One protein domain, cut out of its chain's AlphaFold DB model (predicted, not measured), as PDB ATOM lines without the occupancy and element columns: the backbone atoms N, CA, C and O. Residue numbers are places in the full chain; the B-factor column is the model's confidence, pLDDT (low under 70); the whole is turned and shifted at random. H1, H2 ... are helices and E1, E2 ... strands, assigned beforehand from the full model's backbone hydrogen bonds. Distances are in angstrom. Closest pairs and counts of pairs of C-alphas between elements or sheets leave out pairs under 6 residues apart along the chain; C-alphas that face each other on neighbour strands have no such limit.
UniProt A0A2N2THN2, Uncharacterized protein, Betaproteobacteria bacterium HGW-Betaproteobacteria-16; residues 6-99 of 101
ATOM      1  N   GLN A   6     142.433 161.875 163.852       80.44
ATOM      2  CA  GLN A   6     141.939 160.696 163.126       80.44
ATOM      3  C   GLN A   6     140.511 160.885 162.610       80.44
ATOM      4  O   GLN A   6     140.169 160.372 161.550       80.44
ATOM      5  N   TYR A   7     139.693 161.627 163.354       82.69
ATOM      6  CA  TYR A   7     138.336 161.965 162.947       82.69
ATOM      7  C   TYR A   7     138.341 163.008 161.820       82.69
ATOM      8  O   TYR A   7     137.623 162.845 160.843       82.69
ATOM      9  N   GLU A   8     139.198 164.027 161.909       83.69
ATOM     10  CA  GLU A   8     139.405 165.014 160.841       83.69
ATOM     11  C   GLU A   8     139.931 164.350 159.565       83.69
ATOM     12  O   GLU A   8     139.343 164.532 158.506       83.69
ATOM     13  N   ALA A   9     140.952 163.492 159.672       87.50
ATOM     14  CA  ALA A   9     141.463 162.736 158.530       87.50
ATOM     15  C   ALA A   9     140.390 161.830 157.902       87.50
ATOM     16  O   ALA A   9     140.352 161.664 156.687       87.50
ATOM     17  N   TRP A  10     139.502 161.253 158.715       88.75
ATOM     18  CA  TRP A  10     138.382 160.461 158.211       88.75
ATOM     19  C   TRP A  10     137.354 161.313 157.457       88.75
ATOM     20  O   TRP A  10     136.908 160.907 156.386       88.75
ATOM     21  N   LEU A  11     137.012 162.502 157.968       87.81
ATOM     22  CA  LEU A  11     136.143 163.441 157.255       87.81
ATOM     23  C   LEU A  11     136.779 163.929 155.948       87.81
ATOM     24  O   LEU A  11     136.089 163.990 154.937       87.81
ATOM     25  N   ASP A  12     138.083 164.204 155.940       89.12
ATOM     26  CA  ASP A  12     138.808 164.598 154.728       89.12
ATOM     27  C   ASP A  12     138.772 163.496 153.658       89.12
ATOM     28  O   ASP A  12     138.614 163.781 152.469       89.12
ATOM     29  N   GLU A  13     138.893 162.226 154.056       90.62
ATOM     30  CA  GLU A  13     138.738 161.106 153.122       90.62
ATOM     31  C   GLU A  13     137.309 160.989 152.593       90.62
ATOM     32  O   GLU A  13     137.123 160.740 151.402       90.62
ATOM     33  N   LEU A  14     136.295 161.214 153.433       90.06
ATOM     34  CA  LEU A  14     134.897 161.246 152.999       90.06
ATOM     35  C   LEU A  14     134.628 162.387 152.008       90.06
ATOM     36  O   LEU A  14     133.951 162.174 151.003       90.06
ATOM     37  N   ASP A  15     135.203 163.564 152.247       90.31
ATOM     38  CA  ASP A  15     135.114 164.717 151.353       90.31
ATOM     39  C   ASP A  15     135.723 164.419 149.975       90.31
ATOM     40  O   ASP A  15     135.154 164.799 148.956       90.31
ATOM     41  N   LYS A  16     136.830 163.669 149.900       91.19
ATOM     42  CA  LYS A  16     137.397 163.232 148.608       91.19
ATOM     43  C   LYS A  16     136.467 162.300 147.835       91.19
ATOM     44  O   LYS A  16     136.526 162.259 146.608       91.19
ATOM     45  N   GLN A  17     135.616 161.545 148.528       91.56
ATOM     46  CA  GLN A  17     134.628 160.690 147.873       91.56
ATOM     47  C   GLN A  17     133.405 161.467 147.378       91.56
ATOM     48  O   GLN A  17     132.606 160.887 146.645       91.56
ATOM     49  N   LEU A  18     133.240 162.738 147.757       93.75
ATOM     50  CA  LEU A  18     132.131 163.599 147.354       93.75
ATOM     51  C   LEU A  18     132.662 164.929 146.809       93.75
ATOM     52  O   LEU A  18     132.903 165.880 147.549       93.75
ATOM     53  N   GLN A  19     132.813 165.010 145.493       94.25
ATOM     54  CA  GLN A  19     133.512 166.113 144.834       94.25
ATOM     55  C   GLN A  19     132.818 166.569 143.550       94.25
ATOM     56  O   GLN A  19     131.856 165.957 143.085       94.25
ATOM     57  N   VAL A  20     133.311 167.665 142.973       93.69
ATOM     58  CA  VAL A  20     132.865 168.155 141.664       93.69
ATOM     59  C   VAL A  20     133.917 167.811 140.619       93.69
ATOM     60  O   VAL A  20     135.048 168.279 140.701       93.69
ATOM     61  N   GLU A  21     133.536 167.026 139.614       93.38
ATOM     62  CA  GLU A  21     134.426 166.571 138.548       93.38
ATOM     63  C   GLU A  21     133.735 166.677 137.183       93.38
ATOM     64  O   GLU A  21     132.612 166.209 136.988       93.38
ATOM     65  N   GLY A  22     134.390 167.343 136.226       90.69
ATOM     66  CA  GLY A  22     133.871 167.472 134.859       90.69
ATOM     67  C   GLY A  22     132.495 168.146 134.755       90.69
ATOM     68  O   GLY A  22     131.754 167.869 133.817       90.69
ATOM     69  N   GLY A  23     132.130 169.000 135.719       92.69
ATOM     70  CA  GLY A  23     130.805 169.627 135.785       92.69
ATOM     71  C   GLY A  23     129.712 168.745 136.397       92.69
ATOM     72  O   GLY A  23     128.539 169.094 136.300       92.69
ATOM     73  N   ASN A  24     130.075 167.635 137.042       94.81
ATOM     74  CA  ASN A  24     129.161 166.763 137.775       94.81
ATOM     75  C   ASN A  24     129.509 166.765 139.262       94.81
ATOM     76  O   ASN A  24     130.680 166.841 139.622       94.81
ATOM     77  N   VAL A  25     128.505 166.634 140.121       94.75
ATOM     78  CA  VAL A  25     128.708 166.181 141.498       94.75
ATOM     79  C   VAL A  25     128.850 164.665 141.462       94.75
ATOM     80  O   VAL A  25     127.966 163.975 140.955       94.75
ATOM     81  N   VAL A  26     129.961 164.161 141.984       94.88
ATOM     82  CA  VAL A  26     130.294 162.738 142.026       94.88
ATOM     83  C   VAL A  26     130.399 162.312 143.483       94.88
ATOM     84  O   VAL A  26     131.178 162.885 144.239       94.88
ATOM     85  N   CYS A  27     129.618 161.304 143.863       92.62
ATOM     86  CA  CYS A  27     129.750 160.575 145.113       92.62
ATOM     87  C   CYS A  27     130.182 159.139 144.807       92.62
ATOM     88  O   CYS A  27     129.460 158.413 144.128       92.62
ATOM     89  N   ASN A  28     131.332 158.726 145.328       90.56
ATOM     90  CA  ASN A  28     131.874 157.372 145.177       90.56
ATOM     91  C   ASN A  28     131.534 156.455 146.368       90.56
ATOM     92  O   ASN A  28     132.046 155.342 146.463       90.56
ATOM     93  N   LEU A  29     130.683 156.920 147.288       86.81
ATOM     94  CA  LEU A  29     130.198 156.148 148.431       86.81
ATOM     95  C   LEU A  29     128.882 155.442 148.092       86.81
ATOM     96  O   LEU A  29     128.125 155.878 147.221       86.81
ATOM     97  N   GLY A  30     128.567 154.372 148.821       78.31
ATOM     98  CA  GLY A  30     127.314 153.653 148.617       78.31
ATOM     99  C   GLY A  30     127.248 152.951 147.270       78.31
ATOM    100  O   GLY A  30     128.208 152.327 146.829       78.31
ATOM    101  N   SER A  31     126.097 153.065 146.609       80.94
ATOM    102  CA  SER A  31     125.932 152.630 145.218       80.94
ATOM    103  C   SER A  31     126.592 153.569 144.199       80.94
ATOM    104  O   SER A  31     126.499 153.318 142.999       80.94
ATOM    105  N   GLY A  32     127.207 154.660 144.662       84.25
ATOM    106  CA  GLY A  32     127.657 155.766 143.833       84.25
ATOM    107  C   GLY A  32     126.507 156.673 143.383       84.25
ATOM    108  O   GLY A  32     125.350 156.255 143.292       84.25
ATOM    109  N   LEU A  33     126.838 157.930 143.098       91.62
ATOM    110  CA  LEU A  33     125.934 158.932 142.539       91.62
ATOM    111  C   LEU A  33     126.728 159.863 141.616       91.62
ATOM    112  O   LEU A  33     127.769 160.382 142.004       91.62
ATOM    113  N   VAL A  34     126.219 160.119 140.413       94.69
ATOM    114  CA  VAL A  34     126.779 161.121 139.494       94.69
ATOM    115  C   VAL A  34     125.643 162.001 138.999       94.69
ATOM    116  O   VAL A  34     124.708 161.504 138.373       94.69
ATOM    117  N   VAL A  35     125.718 163.301 139.282       94.25
ATOM    118  CA  VAL A  35     124.675 164.269 138.917       94.25
ATOM    119  C   VAL A  35     125.290 165.456 138.185       94.25
ATOM    120  O   VAL A  35     126.137 166.143 138.759       94.25
ATOM    121  N   PRO A  36     124.867 165.758 136.949       95.19
ATOM    122  CA  PRO A  36     125.313 166.955 136.248       95.19
ATOM    123  C   PRO A  36     124.904 168.234 136.974       95.19
ATOM    124  O   PRO A  36     123.755 168.381 137.386       95.19
ATOM    125  N   MET A  37     125.800 169.219 137.046       92.88
ATOM    126  CA  MET A  37     125.486 170.521 137.652       92.88
ATOM    127  C   MET A  37     124.320 171.235 136.950       92.88
ATOM    128  O   MET A  37     123.616 172.035 137.562       92.88
ATOM    129  N   SER A  38     124.081 170.923 135.672       92.81
ATOM    130  CA  SER A  38     122.955 171.435 134.886       92.81
ATOM    131  C   SER A  38     121.577 170.971 135.371       92.81
ATOM    132  O   SER A  38     120.576 171.578 134.983       92.81
ATOM    133  N   GLU A  39     121.510 169.918 136.189       92.12
ATOM    134  CA  GLU A  39     120.268 169.436 136.805       92.12
ATOM    135  C   GLU A  39     119.822 170.311 137.988       92.12
ATOM    136  O   GLU A  39     118.659 170.261 138.371       92.12
ATOM    137  N   PHE A  40     120.701 171.152 138.547       93.94
ATOM    138  CA  PHE A  40     120.375 172.030 139.677       93.94
ATOM    139  C   PHE A  40     119.879 173.397 139.193       93.94
ATOM    140  O   PHE A  40     120.609 174.392 139.209       93.94
ATOM    141  N   LYS A  41     118.621 173.454 138.745       92.88
ATOM    142  CA  LYS A  41     117.985 174.700 138.275       92.88
ATOM    143  C   LYS A  41     117.187 175.388 139.376       92.88
ATOM    144  O   LYS A  41     117.096 176.617 139.389       92.88
ATOM    145  N   HIS A  42     116.647 174.602 140.301       93.62
ATOM    146  CA  HIS A  42     115.836 175.050 141.425       93.62
ATOM    147  C   HIS A  42     116.320 174.426 142.737       93.62
ATOM    148  O   HIS A  42     117.041 173.433 142.748       93.62
ATOM    149  N   VAL A  43     115.916 175.016 143.865       91.44
ATOM    150  CA  VAL A  43     116.234 174.473 145.198       91.44
ATOM    151  C   VAL A  43     115.627 173.075 145.373       91.44
ATOM    152  O   VAL A  43     116.290 172.191 145.907       91.44
ATOM    153  N   ASP A  44     114.436 172.848 144.818       91.38
ATOM    154  CA  ASP A  44     113.757 171.548 144.838       91.38
ATOM    155  C   ASP A  44     114.570 170.447 144.135       91.38
ATOM    156  O   ASP A  44     114.533 169.288 144.549       91.38
ATOM    157  N   ASP A  45     115.361 170.791 143.109       93.12
ATOM    158  CA  ASP A  45     116.271 169.833 142.472       93.12
ATOM    159  C   ASP A  45     117.363 169.387 143.446       93.12
ATOM    160  O   ASP A  45     117.720 168.210 143.484       93.12
ATOM    161  N   VAL A  46     117.867 170.317 144.261       93.69
ATOM    162  CA  VAL A  46     118.878 170.027 145.282       93.69
ATOM    163  C   VAL A  46     118.297 169.117 146.358       93.69
ATOM    164  O   VAL A  46     118.928 168.119 146.691       93.69
ATOM    165  N   ALA A  47     117.092 169.414 146.856       93.12
ATOM    166  CA  ALA A  47     116.403 168.581 147.843       93.12
ATOM    167  C   ALA A  47     116.152 167.161 147.313       93.12
ATOM    168  O   ALA A  47     116.459 166.173 147.982       93.12
ATOM    169  N   ARG A  48     115.674 167.048 146.067       93.31
ATOM    170  CA  ARG A  48     115.446 165.763 145.396       93.31
ATOM    171  C   ARG A  48     116.728 164.938 145.300       93.31
ATOM    172  O   ARG A  48     116.731 163.774 145.686       93.31
ATOM    173  N   TRP A  49     117.818 165.521 144.805       94.69
ATOM    174  CA  TRP A  49     119.086 164.799 144.677       94.69
ATOM    175  C   TRP A  49     119.754 164.512 146.026       94.69
ATOM    176  O   TRP A  49     120.403 163.480 146.161       94.69
ATOM    177  N   ALA A  50     119.551 165.362 147.035       94.19
ATOM    178  CA  ALA A  50     119.978 165.101 148.407       94.19
ATOM    179  C   ALA A  50     119.259 163.878 149.005       94.19
ATOM    180  O   ALA A  50     119.900 163.054 149.653       94.19
ATOM    181  N   ALA A  51     117.958 163.715 148.741       92.38
ATOM    182  CA  ALA A  51     117.206 162.528 149.149       92.38
ATOM    183  C   ALA A  51     117.688 161.258 148.426       92.38
ATOM    184  O   ALA A  51     117.858 160.218 149.058       92.38
ATOM    185  N   VAL A  52     117.981 161.346 147.121       92.69
ATOM    186  CA  VAL A  52     118.570 160.225 146.361       92.69
ATOM    187  C   VAL A  52     119.943 159.849 146.918       92.69
ATOM    188  O   VAL A  52     120.230 158.667 147.087       92.69
ATOM    189  N   LEU A  53     120.783 160.838 147.240       92.38
ATOM    190  CA  LEU A  53     122.072 160.596 147.881       92.38
ATOM    191  C   LEU A  53     121.891 159.866 149.215       92.38
ATOM    192  O   LEU A  53     122.588 158.884 149.453       92.38
ATOM    193  N   GLU A  54     120.947 160.293 150.055       91.50
ATOM    194  CA  GLU A  54     120.679 159.597 151.317       91.50
ATOM    195  C   GLU A  54     120.214 158.155 151.094       91.50
ATOM    196  O   GLU A  54     120.671 157.238 151.775       91.50
ATOM    197  N   GLU A  55     119.366 157.909 150.097       89.44
ATOM    198  CA  GLU A  55     118.978 156.547 149.743       89.44
ATOM    199  C   GLU A  55     120.195 155.705 149.311       89.44
ATOM    200  O   GLU A  55     120.342 154.559 149.747       89.44
ATOM    201  N   CYS A  56     121.103 156.265 148.507       88.56
ATOM    202  CA  CYS A  56     122.350 155.611 148.101       88.56
ATOM    203  C   CYS A  56     123.260 155.289 149.296       88.56
ATOM    204  O   CYS A  56     123.844 154.202 149.339       88.56
ATOM    205  N   LEU A  57     123.368 156.204 150.263       88.50
ATOM    206  CA  LEU A  57     124.163 156.021 151.480       88.50
ATOM    207  C   LEU A  57     123.521 154.996 152.427       88.50
ATOM    208  O   LEU A  57     124.223 154.143 152.960       88.50
ATOM    209  N   SER A  58     122.190 154.995 152.556       86.75
ATOM    210  CA  SER A  58     121.426 154.041 153.381       86.75
ATOM    211  C   SER A  58     121.591 152.576 152.985       86.75
ATOM    212  O   SER A  58     121.387 151.685 153.809       86.75
ATOM    213  N   LYS A  59     121.995 152.318 151.738       82.25
ATOM    214  CA  LYS A  59     122.286 150.975 151.223       82.25
ATOM    215  C   LYS A  59     123.720 150.514 151.535       82.25
ATOM    216  O   LYS A  59     124.060 149.378 151.217       82.25
ATOM    217  N   HIS A  60     124.552 151.371 152.132       74.38
ATOM    218  CA  HIS A  60     125.947 151.111 152.493       74.38
ATOM    219  C   HIS A  60     126.128 150.862 154.003       74.38
ATOM    220  O   HIS A  60     125.205 151.042 154.791       74.38
ATOM    221  N   GLU A  61     127.327 150.432 154.409       62.62
ATOM    222  CA  GLU A  61     127.685 150.113 155.799       62.62
ATOM    223  C   GLU A  61     127.297 151.181 156.843       62.62
ATOM    224  O   GLU A  61     127.434 152.386 156.635       62.62
ATOM    225  N   SER A  62     126.933 150.692 158.034       65.88
ATOM    226  CA  SER A  62     126.299 151.394 159.160       65.88
ATOM    227  C   SER A  62     127.093 152.524 159.840       65.88
ATOM    228  O   SER A  62     126.638 153.039 160.861       65.88
ATOM    229  N   TYR A  63     128.278 152.891 159.346       76.44
ATOM    230  CA  TYR A  63     129.210 153.797 160.041       76.44
ATOM    231  C   TYR A  63     129.484 155.117 159.310       76.44
ATOM    232  O   TYR A  63     130.272 155.929 159.793       76.44
ATOM    233  N   ILE A  64     128.846 155.359 158.163       83.88
ATOM    234  CA  ILE A  64     129.021 156.602 157.405       83.88
ATOM    235  C   ILE A  64     128.172 157.730 158.033       83.88
ATOM    236  O   ILE A  64     127.020 157.501 158.404       83.88
ATOM    237  N   PRO A  65     128.686 158.970 158.152       88.88
ATOM    238  CA  PRO A  65     127.933 160.083 158.714       88.88
ATOM    239  C   PRO A  65     127.055 160.711 157.621       88.88
ATOM    240  O   PRO A  65     127.455 161.652 156.938       88.88
ATOM    241  N   HIS A  66     125.848 160.176 157.441       89.62
ATOM    242  CA  HIS A  66     124.946 160.574 156.352       89.62
ATOM    243  C   HIS A  66     124.616 162.071 156.361       89.62
ATOM    244  O   HIS A  66     124.774 162.742 155.346       89.62
ATOM    245  N   ASP A  67     124.235 162.612 157.522       90.56
ATOM    246  CA  ASP A  67     123.921 164.039 157.686       90.56
ATOM    247  C   ASP A  67     125.074 164.941 157.224       90.56
ATOM    248  O   ASP A  67     124.872 165.892 156.469       90.56
ATOM    249  N   TYR A  68     126.307 164.578 157.589       91.69
ATOM    250  CA  TYR A  68     127.500 165.297 157.159       91.69
ATOM    251  C   TYR A  68     127.655 165.281 155.632       91.69
ATOM    252  O   TYR A  68     127.859 166.337 155.030       91.69
ATOM    253  N   LEU A  69     127.518 164.113 154.998       92.56
ATOM    254  CA  LEU A  69     127.688 163.960 153.550       92.56
ATOM    255  C   LEU A  69     126.594 164.660 152.747       92.56
ATOM    256  O   LEU A  69     126.888 165.339 151.765       92.56
ATOM    257  N   VAL A  70     125.338 164.553 153.173       94.06
ATOM    258  CA  VAL A  70     124.221 165.223 152.497       94.06
ATOM    259  C   VAL A  70     124.346 166.742 152.635       94.06
ATOM    260  O   VAL A  70     124.167 167.487 151.667       94.06
ATOM    261  N   LYS A  71     124.757 167.230 153.808       94.94
ATOM    262  CA  LYS A  71     125.068 168.648 154.010       94.94
ATOM    263  C   LYS A  71     126.251 169.104 153.164       94.94
ATOM    264  O   LYS A  71     126.226 170.210 152.616       94.94
ATOM    265  N   ARG A  72     127.289 168.275 153.034       94.62
ATOM    266  CA  ARG A  72     128.439 168.556 152.172       94.62
ATOM    267  C   ARG A  72     128.025 168.648 150.708       94.62
ATOM    268  O   ARG A  72     128.404 169.612 150.047       94.62
ATOM    269  N   PHE A  73     127.186 167.728 150.240       95.31
ATOM    270  CA  PHE A  73     126.590 167.753 148.906       95.31
ATOM    271  C   PHE A  73     125.848 169.071 148.658       95.31
ATOM    272  O   PHE A  73     126.140 169.786 147.699       95.31
ATOM    273  N   ALA A  74     124.957 169.450 149.574       95.12
ATOM    274  CA  ALA A  74     124.195 170.688 149.479       95.12
ATOM    275  C   ALA A  74     125.115 171.929 149.438       95.12
ATOM    276  O   ALA A  74     124.873 172.866 148.675       95.12
ATOM    277  N   ARG A  75     126.218 171.934 150.201       94.81
ATOM    278  CA  ARG A  75     127.240 172.994 150.138       94.81
ATOM    279  C   ARG A  75     127.959 173.041 148.793       94.81
ATOM    280  O   ARG A  75     128.072 174.125 148.235       94.81
ATOM    281  N   LEU A  76     128.371 171.898 148.243       94.25
ATOM    282  CA  LEU A  76     129.031 171.839 146.935       94.25
ATOM    283  C   LEU A  76     128.135 172.390 145.828       94.25
ATOM    284  O   LEU A  76     128.585 173.202 145.019       94.25
ATOM    285  N   VAL A  77     126.856 172.015 145.819       94.50
ATOM    286  CA  VAL A  77     125.888 172.559 144.858       94.50
ATOM    287  C   VAL A  77     125.732 174.066 145.054       94.50
ATOM    288  O   VAL A  77     125.750 174.816 144.082       94.50
ATOM    289  N   LYS A  78     125.640 174.547 146.296       94.25
ATOM    290  CA  LYS A  78     125.550 175.984 146.589       94.25
ATOM    291  C   LYS A  78     126.784 176.770 146.131       94.25
ATOM    292  O   LYS A  78     126.637 177.876 145.629       94.25
ATOM    293  N   GLU A  79     127.981 176.215 146.304       93.38
ATOM    294  CA  GLU A  79     129.259 176.834 145.919       93.38
ATOM    295  C   GLU A  79     129.449 176.889 144.397       93.38
ATOM    296  O   GLU A  79     130.086 177.810 143.887       93.38
ATOM    297  N   ASN A  80     128.875 175.929 143.666       92.88
ATOM    298  CA  ASN A  80     129.048 175.783 142.217       92.88
ATOM    299  C   ASN A  80     127.840 176.255 141.394       92.88
ATOM    300  O   ASN A  80     127.878 176.248 140.164       92.88
ATOM    301  N   THR A  81     126.769 176.696 142.052       90.38
ATOM    302  CA  THR A  81     125.573 177.248 141.408       90.38
ATOM    303  C   THR A  81     125.276 178.649 141.938       90.38
ATOM    304  O   THR A  81     125.931 179.163 142.839       90.38
ATOM    305  N   ARG A  82     124.273 179.319 141.362       90.94
ATOM    306  CA  ARG A  82     123.785 180.620 141.859       90.94
ATOM    307  C   ARG A  82     122.586 180.479 142.802       90.94
ATOM    308  O   ARG A  82     121.945 181.480 143.126       90.94
ATOM    309  N   LEU A  83     122.254 179.252 143.198       91.12
ATOM    310  CA  LEU A  83     121.091 178.963 144.025       91.12
ATOM    311  C   LEU A  83     121.302 179.476 145.452       91.12
ATOM    312  O   LEU A  83     122.384 179.375 146.030       91.12
ATOM    313  N   LYS A  84     120.241 180.033 146.038       92.81
ATOM    314  CA  LYS A  84     120.241 180.525 147.418       92.81
ATOM    315  C   LYS A  84     119.334 179.642 148.261       92.81
ATOM    316  O   LYS A  84     118.121 179.729 148.141       92.81
ATOM    317  N   PHE A  85     119.937 178.821 149.111       91.94
ATOM    318  CA  PHE A  85     119.240 177.957 150.063       91.94
ATOM    319  C   PHE A  85     120.092 177.724 151.317       91.94
ATOM    320  O   PHE A  85     121.282 178.084 151.363       91.94
ATOM    321  N   ASN A  86     119.480 177.135 152.341       94.31
ATOM    322  CA  ASN A  86     120.155 176.696 153.551       94.31
ATOM    323  C   ASN A  86     120.548 175.214 153.425       94.31
ATOM    324  O   ASN A  86     119.690 174.352 153.285       94.31
ATOM    325  N   ALA A  87     121.847 174.914 153.456       92.56
ATOM    326  CA  ALA A  87     122.334 173.541 153.305       92.56
ATOM    327  C   ALA A  87     121.953 172.647 154.498       92.56
ATOM    328  O   ALA A  87     121.764 171.450 154.315       92.56
ATOM    329  N   ASP A  88     121.831 173.226 155.696       92.56
ATOM    330  CA  ASP A  88     121.389 172.511 156.895       92.56
ATOM    331  C   ASP A  88     119.928 172.058 156.785       92.56
ATOM    332  O   ASP A  88     119.590 170.955 157.195       92.56
ATOM    333  N   GLU A  89     119.076 172.892 156.187       92.19
ATOM    334  CA  GLU A  89     117.660 172.585 155.964       92.19
ATOM    335  C   GLU A  89     117.498 171.441 154.958       92.19
ATOM    336  O   GLU A  89     116.842 170.451 155.263       92.19
ATOM    337  N   ILE A  90     118.209 171.508 153.826       92.50
ATOM    338  CA  ILE A  90     118.231 170.432 152.821       92.50
ATOM    339  C   ILE A  90     118.712 169.105 153.425       92.50
ATOM    340  O   ILE A  90     118.126 168.053 153.169       92.50
ATOM    341  N   ALA A  91     119.776 169.138 154.234       91.62
ATOM    342  CA  ALA A  91     120.305 167.939 154.878       91.62
ATOM    343  C   ALA A  91     119.311 167.334 155.875       91.62
ATOM    344  O   ALA A  91     119.102 166.117 155.881       91.62
ATOM    345  N   TRP A  92     118.655 168.176 156.674       90.19
ATOM    346  CA  TRP A  92     117.631 167.741 157.615       90.19
ATOM    347  C   TRP A  92     116.416 167.129 156.903       90.19
ATOM    348  O   TRP A  92     115.950 166.056 157.291       90.19
ATOM    349  N   GLU A  93     115.926 167.755 155.831       88.56
ATOM    350  CA  GLU A  93     114.802 167.240 155.041       88.56
ATOM    351  C   GLU A  93     115.111 165.874 154.418       88.56
ATOM    352  O   GLU A  93     114.308 164.946 154.526       88.56
ATOM    353  N   ALA A  94     116.296 165.721 153.827       87.50
ATOM    354  CA  ALA A  94     116.708 164.476 153.191       87.50
ATOM    355  C   ALA A  94     116.919 163.331 154.199       87.50
ATOM    356  O   ALA A  94     116.518 162.201 153.938       87.50
ATOM    357  N   THR A  95     117.512 163.607 155.366       84.19
ATOM    358  CA  THR A  95     117.862 162.560 156.348       84.19
ATOM    359  C   THR A  95     116.741 162.228 157.336       84.19
ATOM    360  O   THR A  95     116.585 161.070 157.733       84.19
ATOM    361  N   VAL A  96     115.949 163.224 157.748       80.00
ATOM    362  CA  VAL A  96     114.880 163.086 158.753       80.00
ATOM    363  C   VAL A  96     113.497 163.139 158.111       80.00
ATOM    364  O   VAL A  96     112.635 162.335 158.472       80.00
ATOM    365  N   GLY A  97     113.276 164.059 157.167       65.19
ATOM    366  CA  GLY A  97     111.989 164.232 156.485       65.19
ATOM    367  C   GLY A  97     111.567 162.997 155.686       65.19
ATOM    368  O   GLY A  97     110.409 162.594 155.757       65.19
ATOM    369  N   TYR A  98     112.519 162.331 155.028       51.97
ATOM    370  CA  TYR A  98     112.260 161.131 154.220       51.97
ATOM    371  C   TYR A  98     111.917 159.877 155.047       51.97
ATOM    372  O   TYR A  98     111.214 158.992 154.574       51.97
ATOM    373  N   ARG A  99     112.332 159.797 156.322       49.72
ATOM    374  CA  ARG A  99     112.016 158.648 157.204       49.72
ATOM    375  C   ARG A  99     110.565 158.636 157.719       49.72
ATOM    376  O   ARG A  99     110.232 157.788 158.547       49.72
TER     377      ARG A  99
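This is residues 6 to 99 of the 101 residues of an uncharacterized protein of Betaproteobacteria bacterium HGW-Betaproteobacteria-16 (UniProt A0A2N2THN2). What is the main picture? A small three-stranded sheet is covered on one face by helices H2 and H3, which H4 crosses away from the sheet, while H1 at one end only grazes the sheet. What is it made of? The 94 printed residues include four named helices and three strands, in the order H1, E1, E2, E3, H2, H3, H4: mostly helix. The antiparallel sheet runs E1, E2, E3; the whole is compact, radius of gyration of the C-alphas 12.3 A, spanning 35 by 31 by 22 A.

How do the strands pair? E1 (residues 18 to 21), E2 (24 to 27) and E3 (33 to 36) form a meander, two hairpins in a row, with N 19 and O 26 at 3.0 A and N 25 and O 35 at 2.8 A within hydrogen-bond range. What is on the sheet? H2 (residues 43 to 58) and H3 (66 to 80), on one face, make two layers, helices over a sheet. H3 is over E1 at a height over the sheet of 9.0 A. How do the helices meet? H3, the hub, forms helical hairpins with H2 (closest C-alphas Ala 50 and Val 70, 5.9 A) and H4, residues 87 to 99 (Lys 71 and Ala 91, 4.9 A). H1, residues 6 to 16, only just touches H3, with 3 pairs of C-alphas within 8 A, the closest Leu 14 and Leu 69, 7.7 A. Every O i to N i+4 pair is within hydrogen-bond range in H1, H2 and H3, and 7 of 9 in H4.

Where does the printed part begin and end? C-alpha 6 of H1 is at (141.939, 160.696, 163.126), and C-alpha 99 of H4 at (112.016, 158.648, 157.204). How long are the helices? H2 measures 22.6 A, H3 21.2 A, H4 18.5 A and H1 15.4 A.

How far does it reach? The two C-alphas farthest apart, Gln 6 and Lys 41, are 37.2 A apart. Is it complete and confident? The printed part has no cut and no long link; residues 61 to 62 and 97 to 99 have pLDDT under 70.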